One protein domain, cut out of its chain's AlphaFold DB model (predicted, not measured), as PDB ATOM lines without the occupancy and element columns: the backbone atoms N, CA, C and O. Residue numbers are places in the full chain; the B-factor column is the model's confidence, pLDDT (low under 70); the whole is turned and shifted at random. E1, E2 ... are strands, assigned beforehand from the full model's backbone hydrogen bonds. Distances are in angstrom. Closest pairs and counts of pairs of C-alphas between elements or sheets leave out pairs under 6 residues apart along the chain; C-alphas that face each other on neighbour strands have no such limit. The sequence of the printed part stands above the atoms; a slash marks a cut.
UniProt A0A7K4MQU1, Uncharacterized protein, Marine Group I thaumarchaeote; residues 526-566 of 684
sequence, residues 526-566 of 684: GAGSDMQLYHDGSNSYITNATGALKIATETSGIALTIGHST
ATOM      1  N   GLY A 526     -18.128 -49.235  -2.326       87.50
ATOM      2  CA  GLY A 526     -17.084 -50.021  -1.666       87.50
ATOM      3  C   GLY A 526     -17.585 -51.056  -0.646       87.50
ATOM      4  O   GLY A 526     -18.733 -51.041  -0.189       87.50
ATOM      5  N   ALA A 527     -16.709 -52.003  -0.313       81.00
ATOM      6  CA  ALA A 527     -17.013 -53.184   0.492       81.00
ATOM      7  C   ALA A 527     -16.985 -52.852   1.994       81.00
ATOM      8  O   ALA A 527     -16.067 -53.215   2.722       81.00
ATOM      9  N   GLY A 528     -18.030 -52.160   2.446       82.88
ATOM     10  CA  GLY A 528     -18.142 -51.638   3.811       82.88
ATOM     11  C   GLY A 528     -18.857 -50.290   3.908       82.88
ATOM     12  O   GLY A 528     -19.146 -49.841   5.015       82.88
ATOM     13  N   SER A 529     -19.243 -49.679   2.779       90.50
ATOM     14  CA  SER A 529     -19.626 -48.255   2.675       90.50
ATOM     15  C   SER A 529     -18.411 -47.311   2.783       90.50
ATOM     16  O   SER A 529     -18.477 -46.293   3.472       90.50
ATOM     17  N   ASP A 530     -17.305 -47.649   2.107       91.56
ATOM     18  CA  ASP A 530     -16.065 -46.851   2.050       91.56
ATOM     19  C   ASP A 530     -16.308 -45.394   1.623       91.56
ATOM     20  O   ASP A 530     -15.617 -44.485   2.085       91.56
ATOM     21  N   MET A 531     -17.309 -45.178   0.767       95.44
ATOM     22  CA  MET A 531     -17.789 -43.869   0.322       95.44
ATOM     23  C   MET A 531     -19.320 -43.821   0.363       95.44
ATOM     24  O   MET A 531     -19.986 -44.801   0.018       95.44
ATOM     25  N   GLN A 532     -19.890 -42.690   0.781       94.44
ATOM     26  CA  GLN A 532     -21.338 -42.492   0.900       94.44
ATOM     27  C   GLN A 532     -21.758 -41.095   0.423       94.44
ATOM     28  O   GLN A 532     -21.180 -40.093   0.855       94.44
ATOM     29  N   LEU A 533     -22.802 -41.051  -0.409       94.62
ATOM     30  CA  LEU A 533     -23.515 -39.849  -0.851       94.62
ATOM     31  C   LEU A 533     -24.947 -39.886  -0.292       94.62
ATOM     32  O   LEU A 533     -25.645 -40.883  -0.489       94.62
ATOM     33  N   TYR A 534     -25.363 -38.848   0.439       93.31
ATOM     34  CA  TYR A 534     -26.691 -38.769   1.069       93.31
ATOM     35  C   TYR A 534     -27.105 -37.332   1.431       93.31
ATOM     36  O   TYR A 534     -26.263 -36.433   1.476       93.31
ATOM     37  N   HIS A 535     -28.387 -37.143   1.751       93.88
ATOM     38  CA  HIS A 535     -28.942 -35.942   2.388       93.88
ATOM     39  C   HIS A 535     -29.487 -36.306   3.783       93.88
ATOM     40  O   HIS A 535     -29.948 -37.431   3.984       93.88
ATOM     41  N   ASP A 536     -29.399 -35.409   4.769       93.81
ATOM     42  CA  ASP A 536     -29.875 -35.657   6.149       93.81
ATOM     43  C   ASP A 536     -31.179 -34.922   6.521       93.81
ATOM     44  O   ASP A 536     -31.588 -34.941   7.681       93.81
ATOM     45  N   GLY A 537     -31.827 -34.277   5.547       93.44
ATOM     46  CA  GLY A 537     -32.965 -33.377   5.757       93.44
ATOM     47  C   GLY A 537     -32.573 -31.906   5.942       93.44
ATOM     48  O   GLY A 537     -33.447 -31.055   6.109       93.44
ATOM     49  N   SER A 538     -31.281 -31.559   5.919       94.94
ATOM     50  CA  SER A 538     -30.811 -30.160   5.914       94.94
ATOM     51  C   SER A 538     -29.504 -29.919   5.149       94.94
ATOM     52  O   SER A 538     -29.278 -28.797   4.699       94.94
ATOM     53  N   ASN A 539     -28.638 -30.924   5.001       92.94
ATOM     54  CA  ASN A 539     -27.342 -30.817   4.338       92.94
ATOM     55  C   ASN A 539     -27.076 -32.026   3.427       92.94
ATOM     56  O   ASN A 539     -27.400 -33.171   3.757       92.94
ATOM     57  N   SER A 540     -26.409 -31.774   2.298       94.69
ATOM     58  CA  SER A 540     -25.905 -32.810   1.385       94.69
ATOM     59  C   SER A 540     -24.475 -33.205   1.748       94.69
ATOM     60  O   SER A 540     -23.626 -32.343   1.978       94.69
ATOM     61  N   TYR A 541     -24.184 -34.504   1.737       93.88
ATOM     62  CA  TYR A 541     -22.908 -35.064   2.174       93.88
ATOM     63  C   TYR A 541     -22.262 -35.950   1.112       93.88
ATOM     64  O   TYR A 541     -22.867 -36.913   0.648       93.88
ATOM     65  N   ILE A 542     -20.984 -35.689   0.830       95.50
ATOM     66  CA  ILE A 542     -20.054 -36.642   0.213       95.50
ATOM     67  C   ILE A 542     -19.064 -37.036   1.312       95.50
ATOM     68  O   ILE A 542     -18.339 -36.185   1.820       95.50
ATOM     69  N   THR A 543     -19.058 -38.304   1.725       94.00
ATOM     70  CA  THR A 543     -18.275 -38.766   2.889       94.00
ATOM     71  C   THR A 543     -17.452 -40.006   2.572       94.00
ATOM     72  O   THR A 543     -17.985 -41.005   2.097       94.00
ATOM     73  N   ASN A 544     -16.155 -39.944   2.880       94.56
ATOM     74  CA  ASN A 544     -15.176 -40.997   2.625       94.56
ATOM     75  C   ASN A 544     -14.640 -41.547   3.954       94.56
ATOM     76  O   ASN A 544     -14.041 -40.800   4.723       94.56
ATOM     77  N   ALA A 545     -14.822 -42.841   4.209       94.25
ATOM     78  CA  ALA A 545     -14.328 -43.521   5.408       94.25
ATOM     79  C   ALA A 545     -12.934 -44.146   5.213       94.25
ATOM     80  O   ALA A 545     -12.133 -44.164   6.148       94.25
ATOM     81  N   THR A 546     -12.628 -44.630   4.004       90.69
ATOM     82  CA  THR A 546     -11.407 -45.403   3.715       90.69
ATOM     83  C   THR A 546     -10.536 -44.694   2.680       90.69
ATOM     84  O   THR A 546     -10.990 -44.377   1.584       90.69
ATOM     85  N   GLY A 547      -9.260 -44.451   2.993       91.44
ATOM     86  CA  GLY A 547      -8.338 -43.760   2.084       91.44
ATOM     87  C   GLY A 547      -8.601 -42.252   1.985       91.44
ATOM     88  O   GLY A 547      -8.986 -41.625   2.968       91.44
ATOM     89  N   ALA A 548      -8.360 -41.665   0.810       91.81
ATOM     90  CA  ALA A 548      -8.511 -40.231   0.562       91.81
ATOM     91  C   ALA A 548      -9.509 -39.965  -0.572       91.81
ATOM     92  O   ALA A 548      -9.369 -40.523  -1.664       91.81
ATOM     93  N   LEU A 549     -10.468 -39.066  -0.326       94.25
ATOM     94  CA  LEU A 549     -11.418 -38.598  -1.333       94.25
ATOM     95  C   LEU A 549     -10.684 -37.790  -2.410       94.25
ATOM     96  O   LEU A 549     -10.119 -36.735  -2.128       94.25
ATOM     97  N   LYS A 550     -10.704 -38.281  -3.649       92.38
ATOM     98  CA  LYS A 550     -10.162 -37.574  -4.815       92.38
ATOM     99  C   LYS A 550     -11.305 -36.971  -5.621       92.38
ATOM    100  O   LYS A 550     -12.121 -37.709  -6.161       92.38
ATOM    101  N   ILE A 551     -11.322 -35.646  -5.724       93.44
ATOM    102  CA  ILE A 551     -12.189 -34.898  -6.639       93.44
ATOM    103  C   ILE A 551     -11.262 -34.264  -7.675       93.44
ATOM    104  O   ILE A 551     -10.388 -33.477  -7.319       93.44
ATOM    105  N   ALA A 552     -11.389 -34.677  -8.933       92.25
ATOM    106  CA  ALA A 552     -10.503 -34.275 -10.020       92.25
ATOM    107  C   ALA A 552     -11.213 -34.410 -11.372       92.25
ATOM    108  O   ALA A 552     -12.163 -35.178 -11.510       92.25
ATOM    109  N   THR A 553     -10.715 -33.693 -12.373       92.88
ATOM    110  CA  THR A 553     -11.076 -33.876 -13.781       92.88
ATOM    111  C   THR A 553     -10.188 -34.953 -14.410       92.88
ATOM    112  O   THR A 553      -9.007 -35.060 -14.084       92.88
ATOM    113  N   GLU A 554     -10.732 -35.760 -15.326       92.06
ATOM    114  CA  GLU A 554      -9.964 -36.836 -15.983       92.06
ATOM    115  C   GLU A 554      -8.874 -36.297 -16.926       92.06
ATOM    116  O   GLU A 554      -7.810 -36.899 -17.076       92.06
ATOM    117  N   THR A 555      -9.122 -35.129 -17.526       93.19
ATOM    118  CA  THR A 555      -8.206 -34.451 -18.448       93.19
ATOM    119  C   THR A 555      -7.551 -33.250 -17.767       93.19
ATOM    120  O   THR A 555      -8.229 -32.376 -17.215       93.19
ATOM    121  N   SER A 556      -6.219 -33.194 -17.838       88.62
ATOM    122  CA  SER A 556      -5.419 -32.071 -17.334       88.62
ATOM    123  C   SER A 556      -5.783 -30.757 -18.036       88.62
ATOM    124  O   SER A 556      -6.018 -30.738 -19.243       88.62
ATOM    125  N   GLY A 557      -5.813 -29.657 -17.280       86.12
ATOM    126  CA  GLY A 557      -6.165 -28.321 -17.775       86.12
ATOM    127  C   GLY A 557      -7.654 -27.963 -17.695       86.12
ATOM    128  O   GLY A 557      -7.992 -26.796 -17.871       86.12
ATOM    129  N   ILE A 558      -8.545 -28.911 -17.379       93.69
ATOM    130  CA  ILE A 558      -9.944 -28.599 -17.048       93.69
ATOM    131  C   ILE A 558     -10.017 -28.147 -15.582       93.69
ATOM    132  O   ILE A 558      -9.511 -28.830 -14.693       93.69
ATOM    133  N   ALA A 559     -10.636 -26.994 -15.324       89.81
ATOM    134  CA  ALA A 559     -10.787 -26.449 -13.976       89.81
ATOM    135  C   ALA A 559     -11.852 -27.198 -13.152       89.81
ATOM    136  O   ALA A 559     -12.903 -27.575 -13.672       89.81
ATOM    137  N   LEU A 560     -11.608 -27.341 -11.846       93.00
ATOM    138  CA  LEU A 560     -12.603 -27.788 -10.868       93.00
ATOM    139  C   LEU A 560     -13.274 -26.564 -10.230       93.00
ATOM    140  O   LEU A 560     -12.735 -25.967  -9.298       93.00
ATOM    141  N   THR A 561     -14.446 -26.183 -10.732       91.06
ATOM    142  CA  THR A 561     -15.249 -25.089 -10.164       91.06
ATOM    143  C   THR A 561     -16.018 -25.572  -8.933       91.06
ATOM    144  O   THR A 561     -16.711 -26.585  -8.998       91.06
ATOM    145  N   ILE A 562     -15.931 -24.836  -7.822       92.00
ATOM    146  CA  ILE A 562     -16.654 -25.127  -6.577       92.00
ATOM    147  C   ILE A 562     -17.456 -23.883  -6.175       92.00
ATOM    148  O   ILE A 562     -16.885 -22.817  -5.961       92.00
ATOM    149  N   GLY A 563     -18.777 -24.037  -6.051       88.50
ATOM    150  CA  GLY A 563     -19.702 -22.946  -5.727       88.50
ATOM    151  C   GLY A 563     -20.200 -22.148  -6.940       88.50
ATOM    152  O   GLY A 563     -19.942 -22.485  -8.093       88.50
ATOM    153  N   HIS A 564     -20.958 -21.092  -6.651       89.38
ATOM    154  CA  HIS A 564     -21.543 -20.140  -7.597       89.38
ATOM    155  C   HIS A 564     -21.076 -18.706  -7.274       89.38
ATOM    156  O   HIS A 564     -20.361 -18.487  -6.297       89.38
ATOM    157  N   SER A 565     -21.522 -17.707  -8.043       84.69
ATOM    158  CA  SER A 565     -21.131 -16.285  -7.932       84.69
ATOM    159  C   SER A 565     -21.307 -15.613  -6.557       84.69
ATOM    160  O   SER A 565     -20.802 -14.511  -6.354       84.69
ATOM    161  N   THR A 566     -22.019 -16.243  -5.620       86.75
ATOM    162  CA  THR A 566     -22.254 -15.765  -4.247       86.75
ATOM    163  C   THR A 566     -21.910 -16.806  -3.173       86.75
ATOM    164  O   THR A 566     -22.191 -16.589  -1.995       86.75
TER     165      THR A 566
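AT A GLANCE: This is residues 526 to 566 of the 684 residues of an uncharacterized protein of Marine Group I thaumarchaeote (UniProt A0A7K4MQU1). The printed part has little regular structure: one small hairpin of strands, E1 then E2, and a long tail, residues 545 to 566, that leaves the hairpin's open end and turns to make the other arm of a flat, open U. Of 41 printed residues, 10 are in named elements, both strands and antiparallel; the class is all strand. The whole is only just extended, close to loose, with a radius of gyration of the C-alphas of 13.6 A and spans of 34 by 26 by 11 A.

HOW THE PARTS SIT: E1, residues 531 to 535, and E2, residues 540 to 544, form a hairpin with a tight link of 4 residues. Their directions stand at 167 degrees, antiparallel. C-alphas 531 and 544 face each other at 4.5 A. N 541 and O 534, 2.8 A apart, are within hydrogen-bond range, as are N 532 and O 543, 2.9 A.

IN THESE COORDINATES: E1 begins at C-alpha 531 (-17.789, -43.869, 0.322) and is 13.8 A long. E2 is 13.6 A long and ends at C-alpha 544 (-15.176, -40.997, 2.625).

THE WHOLE: The C-alphas farthest apart, of Ala 527 and Thr 566, are 38.1 A apart. Residues 535 to 540, 553 to 559 and 561 to 566 stand free. The printed part has no cut, and no printed residue has a pLDDT under 70.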